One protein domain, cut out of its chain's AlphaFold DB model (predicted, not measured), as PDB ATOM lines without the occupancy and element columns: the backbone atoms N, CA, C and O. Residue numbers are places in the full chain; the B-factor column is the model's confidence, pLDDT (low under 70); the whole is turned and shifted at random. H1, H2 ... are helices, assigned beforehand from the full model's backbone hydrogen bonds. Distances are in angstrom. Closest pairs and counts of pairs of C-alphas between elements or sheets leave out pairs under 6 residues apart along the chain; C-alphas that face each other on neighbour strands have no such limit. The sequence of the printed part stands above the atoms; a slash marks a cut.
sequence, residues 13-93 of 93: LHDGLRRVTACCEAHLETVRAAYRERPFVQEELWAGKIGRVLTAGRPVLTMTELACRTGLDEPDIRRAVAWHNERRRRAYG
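AT A GLANCE: This is residues 13 to 93 of the 93 residues of an uncharacterized protein of Streptomyces sp. SID4956 (UniProt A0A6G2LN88). H1 folds back as an arm beside residues 13 to 24; the crossed H2, H3 and H4 form a head, and residues 86 to 93 stick out. The 81 printed residues include four named helices, H1 to H4 in order, and no named strand: all helix. The whole is loose, with a radius of gyration of the C-alphas of 16.0 A, spanning 48 by 33 by 22 A.

HOW THE PARTS SIT: H1, residues 25 to 37, is apart from H2, residues 42 to 55. H2 touches H3, residues 63 to 70, with 49 to 53 alone, about perpendicular at 80 degrees; C-alphas 49 and 70 are closest, 6.1 A. H4, residues 74 to 92, touches H2 with 76 to 84 alone, about perpendicular at 89 degrees; C-alphas 43 and 80 are closest, 4.5 A. Every helix O i to N i+4 pair is within hydrogen-bond range.

IN THESE COORDINATES: H1 begins at C-alpha 25 (242.778, 226.614, 137.948); H4, 27.0 A from first to last C-alpha, ends at C-alpha 92 (215.308, 196.775, 140.732).

THE WHOLE: The printed part has no cut; residue 93 has pLDDT under 70.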
ATOM      1  N   LEU A  13     236.318 208.142 119.835       88.56
ATOM      2  CA  LEU A  13     237.750 208.242 120.136       88.56
ATOM      3  C   LEU A  13     238.017 208.807 121.537       88.56
ATOM      4  O   LEU A  13     239.083 208.565 122.098       88.56
ATOM      5  N   HIS A  14     237.049 209.523 122.109       92.44
ATOM      6  CA  HIS A  14     237.153 210.138 123.432       92.44
ATOM      7  C   HIS A  14     236.269 209.453 124.482       92.44
ATOM      8  O   HIS A  14     236.064 209.988 125.574       92.44
ATOM      9  N   ASP A  15     235.764 208.255 124.188       94.19
ATOM     10  CA  ASP A  15     235.105 207.427 125.193       94.19
ATOM     11  C   ASP A  15     236.065 207.150 126.364       94.19
ATOM     12  O   ASP A  15     237.227 206.793 126.177       94.19
ATOM     13  N   GLY A  16     235.578 207.312 127.590       95.00
ATOM     14  CA  GLY A  16     236.376 207.243 128.813       95.00
ATOM     15  C   GLY A  16     236.975 208.590 129.224       95.00
ATOM     16  O   GLY A  16     237.555 208.694 130.306       95.00
ATOM     17  N   LEU A  17     236.823 209.636 128.401       95.12
ATOM     18  CA  LEU A  17     237.320 210.980 128.676       95.12
ATOM     19  C   LEU A  17     236.167 211.976 128.801       95.12
ATOM     20  O   LEU A  17     235.649 212.520 127.826       95.12
ATOM     21  N   ARG A  18     235.808 212.310 130.042       94.44
ATOM     22  CA  ARG A  18     234.836 213.371 130.302       94.44
ATOM     23  C   ARG A  18     235.455 214.747 130.083       94.44
ATOM     24  O   ARG A  18     236.465 215.093 130.713       94.44
ATOM     25  N   ARG A  19     234.821 215.543 129.219       92.44
ATOM     26  CA  ARG A  19     235.095 216.978 129.078       92.44
ATOM     27  C   ARG A  19     234.620 217.692 130.342       92.44
ATOM     28  O   ARG A  19     233.506 217.457 130.804       92.44
ATOM     29  N   VAL A  20     235.478 218.535 130.904       92.88
ATOM     30  CA  VAL A  20     235.176 219.338 132.093       92.88
ATOM     31  C   VAL A  20     235.579 220.779 131.837       92.88
ATOM     32  O   VAL A  20     236.560 221.040 131.140       92.88
ATOM     33  N   THR A  21     234.822 221.703 132.407       94.31
ATOM     34  CA  THR A  21     235.087 223.138 132.365       94.31
ATOM     35  C   THR A  21     235.157 223.654 133.797       94.31
ATOM     36  O   THR A  21     234.459 223.160 134.681       94.31
ATOM     37  N   ALA A  22     236.040 224.618 134.041       95.88
ATOM     38  CA  ALA A  22     236.223 225.251 135.339       95.88
ATOM     39  C   ALA A  22     236.458 226.749 135.131       95.88
ATOM     40  O   ALA A  22     236.999 227.160 134.107       95.88
ATOM     41  N   CYS A  23     236.041 227.564 136.099       96.50
ATOM     42  CA  CYS A  23     236.183 229.021 136.031       96.50
ATOM     43  C   CYS A  23     237.616 229.503 136.301       96.50
ATOM     44  O   CYS A  23     237.968 230.618 135.930       96.50
ATOM     45  N   CYS A  24     238.431 228.678 136.955       96.94
ATOM     46  CA  CYS A  24     239.823 228.961 137.277       96.94
ATOM     47  C   CYS A  24     240.584 227.655 137.538       96.94
ATOM     48  O   CYS A  24     239.990 226.578 137.647       96.94
ATOM     49  N   GLU A  25     241.904 227.758 137.677       96.69
ATOM     50  CA  GLU A  25     242.778 226.614 137.948       96.69
ATOM     51  C   GLU A  25     242.478 225.943 139.296       96.69
ATOM     52  O   GLU A  25     242.383 224.721 139.365       96.69
ATOM     53  N   ALA A  26     242.207 226.724 140.350       97.38
ATOM     54  CA  ALA A  26     241.842 226.176 141.658       97.38
ATOM     55  C   ALA A  26     240.560 225.324 141.592       97.38
ATOM     56  O   ALA A  26     240.513 224.222 142.134       97.38
ATOM     57  N   HIS A  27     239.540 225.795 140.865       96.50
ATOM     58  CA  HIS A  27     238.319 225.019 140.648       96.50
ATOM     59  C   HIS A  27     238.594 223.780 139.779       96.50
ATOM     60  O   HIS A  27     238.053 222.708 140.047       96.50
ATOM     61  N   LEU A  28     239.478 223.879 138.781       96.50
ATOM     62  CA  LEU A  28     239.877 222.720 137.983       96.50
ATOM     63  C   LEU A  28     240.538 221.635 138.845       96.50
ATOM     64  O   LEU A  28     240.268 220.454 138.622       96.50
ATOM     65  N   GLU A  29     241.346 222.004 139.838       96.31
ATOM     66  CA  GLU A  29     241.943 221.045 140.774       96.31
ATOM     67  C   GLU A  29     240.905 220.357 141.663       96.31
ATOM     68  O   GLU A  29     240.966 219.138 141.839       96.31
ATOM     69  N   THR A  30     239.894 221.085 142.147       96.00
ATOM     70  CA  THR A  30     238.760 220.477 142.862       96.00
ATOM     71  C   THR A  30     238.029 219.464 141.983       96.00
ATOM     72  O   THR A  30     237.760 218.342 142.415       96.00
ATOM     73  N   VAL A  31     237.764 219.813 140.720       95.12
ATOM     74  CA  VAL A  31     237.144 218.889 139.761       95.12
ATOM     75  C   VAL A  31     238.048 217.674 139.530       95.12
ATOM     76  O   VAL A  31     237.577 216.542 139.595       95.12
ATOM     77  N   ARG A  32     239.356 217.866 139.315       94.62
ATOM     78  CA  ARG A  32     240.330 216.772 139.143       94.62
ATOM     79  C   ARG A  32     240.329 215.810 140.327       94.62
ATOM     80  O   ARG A  32     240.346 214.603 140.100       94.62
ATOM     81  N   ALA A  33     240.316 216.326 141.553       94.88
ATOM     82  CA  ALA A  33     240.287 215.512 142.763       94.88
ATOM     83  C   ALA A  33     239.032 214.626 142.808       94.88
ATOM     84  O   ALA A  33     239.154 213.414 142.959       94.88
ATOM     85  N   ALA A  34     237.855 215.197 142.532       93.00
ATOM     86  CA  ALA A  34     236.603 214.442 142.502       93.00
ATOM     87  C   ALA A  34     236.607 213.304 141.462       93.00
ATOM     88  O   ALA A  34     236.084 212.223 141.719       93.00
ATOM     89  N   TYR A  35     237.217 213.503 140.285       93.00
ATOM     90  CA  TYR A  35     237.345 212.426 139.292       93.00
ATOM     91  C   TYR A  35     238.396 211.376 139.664       93.00
ATOM     92  O   TYR A  35     238.236 210.225 139.277       93.00
ATOM     93  N   ARG A  36     239.447 211.735 140.414       90.50
ATOM     94  CA  ARG A  36     240.451 210.768 140.897       90.50
ATOM     95  C   ARG A  36     239.876 209.786 141.915       90.50
ATOM     96  O   ARG A  36     240.326 208.648 141.968       90.50
ATOM     97  N   GLU A  37     238.890 210.211 142.699       92.94
ATOM     98  CA  GLU A  37     238.207 209.350 143.673       92.94
ATOM     99  C   GLU A  37     237.230 208.365 143.022       92.94
ATOM    100  O   GLU A  37     236.870 207.348 143.618       92.94
ATOM    101  N   ARG A  38     236.800 208.637 141.785       92.00
ATOM    102  CA  ARG A  38     235.894 207.756 141.050       92.00
ATOM    103  C   ARG A  38     236.699 206.627 140.403       92.00
ATOM    104  O   ARG A  38     237.544 206.903 139.549       92.00
ATOM    105  N   PRO A  39     236.441 205.354 140.751       93.38
ATOM    106  CA  PRO A  39     237.131 204.247 140.112       93.38
ATOM    107  C   PRO A  39     236.747 204.189 138.635       93.38
ATOM    108  O   PRO A  39     235.569 204.241 138.283       93.38
ATOM    109  N   PHE A  40     237.750 204.045 137.775       95.62
ATOM    110  CA  PHE A  40     237.518 203.787 136.364       95.62
ATOM    111  C   PHE A  40     237.221 202.300 136.173       95.62
ATOM    112  O   PHE A  40     238.089 201.456 136.392       95.62
ATOM    113  N   VAL A  41     235.991 201.974 135.780       96.75
ATOM    114  CA  VAL A  41     235.553 200.587 135.608       96.75
ATOM    115  C   VAL A  41     235.447 200.267 134.128       96.75
ATOM    116  O   VAL A  41     234.600 200.797 133.415       96.75
ATOM    117  N   GLN A  42     236.307 199.375 133.653       97.38
ATOM    118  CA  GLN A  42     236.410 199.080 132.230       97.38
ATOM    119  C   GLN A  42     235.092 198.530 131.652       97.38
ATOM    120  O   GLN A  42     234.657 198.945 130.577       97.38
ATOM    121  N   GLU A  43     234.408 197.668 132.401       98.06
ATOM    122  CA  GLU A  43     233.115 197.103 132.023       98.06
ATOM    123  C   GLU A  43     231.991 198.144 131.972       98.06
ATOM    124  O   GLU A  43     231.063 197.984 131.182       98.06
ATOM    125  N   GLU A  44     232.078 199.221 132.762       97.50
ATOM    126  CA  GLU A  44     231.128 200.337 132.683       97.50
ATOM    127  C   GLU A  44     231.254 201.053 131.341       97.50
ATOM    128  O   GLU A  44     230.253 201.282 130.657       97.50
ATOM    129  N   LEU A  45     232.494 201.338 130.932       97.62
ATOM    130  CA  LEU A  45     232.763 201.978 129.653       97.62
ATOM    131  C   LEU A  45     232.274 201.117 128.493       97.62
ATOM    132  O   LEU A  45     231.598 201.602 127.585       97.62
ATOM    133  N   TRP A  46     232.594 199.826 128.526       97.94
ATOM    134  CA  TRP A  46     232.152 198.884 127.507       97.94
ATOM    135  C   TRP A  46     230.630 198.763 127.450       97.94
ATOM    136  O   TRP A  46     230.064 198.785 126.358       97.94
ATOM    137  N   ALA A  47     229.956 198.708 128.601       97.19
ATOM    138  CA  ALA A  47     228.500 198.671 128.658       97.19
ATOM    139  C   ALA A  47     227.886 199.934 128.035       97.19
ATOM    140  O   ALA A  47     226.921 199.836 127.276       97.19
ATOM    141  N   GLY A  48     228.478 201.108 128.280       95.75
ATOM    142  CA  GLY A  48     228.071 202.354 127.631       95.75
ATOM    143  C   GLY A  48     228.275 202.331 126.111       95.75
ATOM    144  O   GLY A  48     227.364 202.702 125.368       95.75
ATOM    145  N   LYS A  49     229.423 201.834 125.623       96.00
ATOM    146  CA  LYS A  49     229.705 201.686 124.179       96.00
ATOM    147  C   LYS A  49     228.697 200.766 123.490       96.00
ATOM    148  O   LYS A  49     228.192 201.103 122.417       96.00
ATOM    149  N   ILE A  50     228.382 199.632 124.120       95.19
ATOM    150  CA  ILE A  50     227.350 198.696 123.656       95.19
ATOM    151  C   ILE A  50     225.992 199.398 123.629       95.19
ATOM    152  O   ILE A  50     225.314 199.364 122.605       95.19
ATOM    153  N   GLY A  51     225.622 200.095 124.709       93.75
ATOM    154  CA  GLY A  51     224.382 200.864 124.794       93.75
ATOM    155  C   GLY A  51     224.226 201.850 123.636       93.75
ATOM    156  O   GLY A  51     223.230 201.786 122.921       93.75
ATOM    157  N   ARG A  52     225.249 202.679 123.378       92.75
ATOM    158  CA  ARG A  52     225.271 203.620 122.244       92.75
ATOM    159  C   ARG A  52     224.975 202.913 120.922       92.75
ATOM    160  O   ARG A  52     224.085 203.335 120.187       92.75
ATOM    161  N   VAL A  53     225.689 201.823 120.635       93.19
ATOM    162  CA  VAL A  53     225.531 201.045 119.396       93.19
ATOM    163  C   VAL A  53     224.118 200.472 119.251       93.19
ATOM    164  O   VAL A  53     223.538 200.569 118.167       93.19
ATOM    165  N   LEU A  54     223.552 199.927 120.330       91.44
ATOM    166  CA  LEU A  54     222.199 199.367 120.340       91.44
ATOM    167  C   LEU A  54     221.113 200.443 120.180       91.44
ATOM    168  O   LEU A  54     220.066 200.164 119.603       91.44
ATOM    169  N   THR A  55     221.359 201.673 120.638       89.81
ATOM    170  CA  THR A  55     220.413 202.799 120.513       89.81
ATOM    171  C   THR A  55     220.531 203.592 119.210       89.81
ATOM    172  O   THR A  55     219.657 204.399 118.911       89.81
ATOM    173  N   ALA A  56     221.568 203.360 118.400       85.88
ATOM    174  CA  ALA A  56     221.860 204.131 117.185       85.88
ATOM    175  C   ALA A  56     220.930 203.825 115.981       85.88
ATOM    176  O   ALA A  56     221.316 204.002 114.827       85.88
ATOM    177  N   GLY A  57     219.717 203.320 116.218       79.81
ATOM    178  CA  GLY A  57     218.667 203.112 115.211       79.81
ATOM    179  C   GLY A  57     218.824 201.874 114.319       79.81
ATOM    180  O   GLY A  57     217.834 201.198 114.048       79.81
ATOM    181  N   ARG A  58     220.045 201.520 113.891       85.25
ATOM    182  CA  ARG A  58     220.290 200.265 113.155       85.25
ATOM    183  C   ARG A  58     220.391 199.084 114.134       85.25
ATOM    184  O   ARG A  58     221.326 199.089 114.948       85.25
ATOM    185  N   PRO A  59     219.523 198.058 114.024       86.94
ATOM    186  CA  PRO A  59     219.599 196.881 114.878       86.94
ATOM    187  C   PRO A  59     220.923 196.144 114.668       86.94
ATOM    188  O   PRO A  59     221.452 196.094 113.559       86.94
ATOM    189  N   VAL A  60     221.453 195.580 115.751       87.00
ATOM    190  CA  VAL A  60     222.611 194.683 115.724       87.00
ATOM    191  C   VAL A  60     222.096 193.260 115.811       87.00
ATOM    192  O   VAL A  60     221.403 192.924 116.770       87.00
ATOM    193  N   LEU A  61     222.415 192.433 114.816       87.50
ATOM    194  CA  LEU A  61     221.825 191.096 114.689       87.50
ATOM    195  C   LEU A  61     222.786 189.972 115.084       87.50
ATOM    196  O   LEU A  61     222.360 188.836 115.275       87.50
ATOM    197  N   THR A  62     224.081 190.269 115.207       92.62
ATOM    198  CA  THR A  62     225.115 189.267 115.498       92.62
ATOM    199  C   THR A  62     226.168 189.792 116.469       92.62
ATOM    200  O   THR A  62     226.406 190.997 116.563       92.62
ATOM    201  N   MET A  63     226.850 188.870 117.158       93.12
ATOM    202  CA  MET A  63     227.987 189.202 118.023       93.12
ATOM    203  C   MET A  63     229.137 189.843 117.233       93.12
ATOM    204  O   MET A  63     229.737 190.811 117.688       93.12
ATOM    205  N   THR A  64     229.410 189.356 116.020       94.31
ATOM    206  CA  THR A  64     230.453 189.903 115.141       94.31
ATOM    207  C   THR A  64     230.158 191.342 114.722       94.31
ATOM    208  O   THR A  64     231.054 192.184 114.722       94.31
ATOM    209  N   GLU A  65     228.901 191.654 114.399       93.81
ATOM    210  CA  GLU A  65     228.493 193.025 114.087       93.81
ATOM    211  C   GLU A  65     228.618 193.938 115.312       93.81
ATOM    212  O   GLU A  65     229.083 195.071 115.179       93.81
ATOM    213  N   LEU A  66     228.252 193.442 116.500       94.62
ATOM    214  CA  LEU A  66     228.422 194.187 117.746       94.62
ATOM    215  C   LEU A  66     229.897 194.521 117.981       94.62
ATOM    216  O   LEU A  66     230.227 195.694 118.126       94.62
ATOM    217  N   ALA A  67     230.766 193.510 117.917       94.94
ATOM    218  CA  ALA A  67     232.215 193.639 118.055       94.94
ATOM    219  C   ALA A  67     232.806 194.656 117.073       94.94
ATOM    220  O   ALA A  67     233.545 195.555 117.472       94.94
ATOM    221  N   CYS A  68     232.413 194.579 115.798       93.44
ATOM    222  CA  CYS A  68     232.856 195.511 114.764       93.44
ATOM    223  C   CYS A  68     232.441 196.960 115.070       93.44
ATOM    224  O   CYS A  68     233.255 197.874 114.951       93.44
ATOM    225  N   ARG A  69     231.194 197.183 115.504       92.25
ATOM    226  CA  ARG A  69     230.665 198.530 115.774       92.25
ATOM    227  C   ARG A  69     231.175 199.133 117.082       92.25
ATOM    228  O   ARG A  69     231.259 200.355 117.182       92.25
ATOM    229  N   THR A  70     231.475 198.316 118.089       93.12
ATOM    230  CA  THR A  70     232.000 198.794 119.378       93.12
ATOM    231  C   THR A  70     233.526 198.834 119.425       93.12
ATOM    232  O   THR A  70     234.074 199.505 120.299       93.12
ATOM    233  N   GLY A  71     234.204 198.110 118.528       94.44
ATOM    234  CA  GLY A  71     235.648 197.866 118.590       94.44
ATOM    235  C   GLY A  71     236.057 196.989 119.778       94.44
ATOM    236  O   GLY A  71     237.180 197.106 120.254       94.44
ATOM    237  N   LEU A  72     235.132 196.174 120.294       95.81
ATOM    238  CA  LEU A  72     235.368 195.275 121.428       95.81
ATOM    239  C   LEU A  72     235.453 193.844 120.926       95.81
ATOM    240  O   LEU A  72     234.782 193.498 119.953       95.81
ATOM    241  N   ASP A  73     236.224 193.008 121.607       96.62
ATOM    242  CA  ASP A  73     236.160 191.574 121.379       96.62
ATOM    243  C   ASP A  73     234.969 190.941 122.124       96.62
ATOM    244  O   ASP A  73     234.279 191.561 122.941       96.62
ATOM    245  N   GLU A  74     234.671 189.688 121.792       95.94
ATOM    246  CA  GLU A  74     233.546 188.978 122.392       95.94
ATOM    247  C   GLU A  74     233.684 188.770 123.920       95.94
ATOM    248  O   GLU A  74     232.686 188.960 124.627       95.94
ATOM    249  N   PRO A  75     234.860 188.412 124.478       96.88
ATOM    250  CA  PRO A  75     235.069 188.382 125.927       96.88
ATOM    251  C   PRO A  75     234.714 189.694 126.639       96.88
ATOM    252  O   PRO A  75     233.992 189.663 127.643       96.88
ATOM    253  N   ASP A  76     235.158 190.836 126.115       97.56
ATOM    254  CA  ASP A  76     234.890 192.151 126.697       97.56
ATOM    255  C   ASP A  76     233.402 192.500 126.635       97.56
ATOM    256  O   ASP A  76     232.825 192.973 127.621       97.56
ATOM    257  N   ILE A  77     232.737 192.175 125.520       96.81
ATOM    258  CA  ILE A  77     231.282 192.326 125.388       96.81
ATOM    259  C   ILE A  77     230.552 191.511 126.457       96.81
ATOM    260  O   ILE A  77     229.660 192.028 127.135       96.81
ATOM    261  N   ARG A  78     230.928 190.241 126.650       96.62
ATOM    262  CA  ARG A  78     230.287 189.379 127.655       96.62
ATOM    263  C   ARG A  78     230.478 189.925 129.070       96.62
ATOM    264  O   ARG A  78     229.516 189.947 129.841       96.62
ATOM    265  N   ARG A  79     231.680 190.405 129.407       98.06
ATOM    266  CA  ARG A  79     231.968 191.038 130.708       98.06
ATOM    267  C   ARG A  79     231.131 192.295 130.929       98.06
ATOM    268  O   ARG A  79     230.535 192.450 131.993       98.06
ATOM    269  N   ALA A  80     231.026 193.148 129.916       97.12
ATOM    270  CA  ALA A  80     230.219 194.363 129.962       97.12
ATOM    271  C   ALA A  80     228.729 194.070 130.196       97.12
ATOM    272  O   ALA A  80     228.089 194.684 131.052       97.12
ATOM    273  N   VAL A  81     228.178 193.083 129.480       95.12
ATOM    274  CA  VAL A  81     226.781 192.651 129.649       95.12
ATOM    275  C   VAL A  81     226.549 192.076 131.048       95.12
ATOM    276  O   VAL A  81     225.559 192.421 131.696       95.12
ATOM    277  N   ALA A  82     227.461 191.236 131.550       97.00
ATOM    278  CA  ALA A  82     227.362 190.675 132.896       97.00
ATOM    279  C   ALA A  82     227.355 191.774 133.974       97.00
ATOM    280  O   ALA A  82     226.460 191.797 134.824       97.00
ATOM    281  N   TRP A  83     228.292 192.720 133.877       96.62
ATOM    282  CA  TRP A  83     228.397 193.889 134.753       96.62
ATOM    283  C   TRP A  83     227.121 194.745 134.748       96.62
ATOM    284  O   TRP A  83     226.634 195.155 135.809       96.62
ATOM    285  N   HIS A  84     226.545 194.987 133.567       94.50
ATOM    286  CA  HIS A  84     225.330 195.790 133.413       94.50
ATOM    287  C   HIS A  84     224.114 195.094 134.031       94.50
ATOM    288  O   HIS A  84     223.355 195.700 134.793       94.50
ATOM    289  N   ASN A  85     223.953 193.799 133.751       94.50
ATOM    290  CA  ASN A  85     222.850 192.999 134.272       94.50
ATOM    291  C   ASN A  85     222.891 192.891 135.798       94.50
ATOM    292  O   ASN A  85     221.847 192.959 136.445       94.50
ATOM    293  N   GLU A  86     224.078 192.751 136.389       95.56
ATOM    294  CA  GLU A  86     224.230 192.732 137.842       95.56
ATOM    295  C   GLU A  86     223.780 194.045 138.488       95.56
ATOM    296  O   GLU A  86     223.015 194.025 139.453       95.56
ATOM    297  N   ARG A  87     224.178 195.193 137.931       93.12
ATOM    298  CA  ARG A  87     223.735 196.503 138.432       93.12
ATOM    299  C   ARG A  87     222.240 196.714 138.283       93.12
ATOM    300  O   ARG A  87     221.615 197.220 139.209       93.12
ATOM    301  N   ARG A  88     221.651 196.289 137.162       90.56
ATOM    302  CA  ARG A  88     220.194 196.328 136.997       90.56
ATOM    303  C   ARG A  88     219.492 195.483 138.053       90.56
ATOM    304  O   ARG A  88     218.546 195.968 138.656       90.56
ATOM    305  N   ARG A  89     219.974 194.269 138.334       93.19
ATOM    306  CA  ARG A  89     219.406 193.439 139.410       93.19
ATOM    307  C   ARG A  89     219.468 194.132 140.773       93.19
ATOM    308  O   ARG A  89     218.495 194.065 141.501       93.19
ATOM    309  N   ARG A  90     220.566 194.826 141.089       90.69
ATOM    310  CA  ARG A  90     220.706 195.581 142.350       90.69
ATOM    311  C   ARG A  90     219.828 196.835 142.430       90.69
ATOM    312  O   ARG A  90     219.539 197.284 143.525       90.69
ATOM    313  N   ALA A  91     219.468 197.434 141.294       85.69
ATOM    314  CA  ALA A  91     218.654 198.651 141.252       85.69
ATOM    315  C   ALA A  91     217.138 198.378 141.267       85.69
ATOM    316  O   ALA A  91     216.370 199.267 141.614       85.69
ATOM    317  N   TYR A  92     216.717 197.178 140.854       75.25
ATOM    318  CA  TYR A  92     215.308 196.775 140.732       75.25
ATOM    319  C   TYR A  92     214.914 195.606 141.655       75.25
ATOM    320  O   TYR A  92     213.795 195.109 141.541       75.25
ATOM    321  N   GLY A  93     215.829 195.135 142.504       58.16
ATOM    322  CA  GLY A  93     215.585 194.116 143.528       58.16
ATOM    323  C   GLY A  93     215.585 194.744 144.907       58.16
ATOM    324  O   GLY A  93     214.744 194.319 145.723       58.16
TER     325      GLY A  93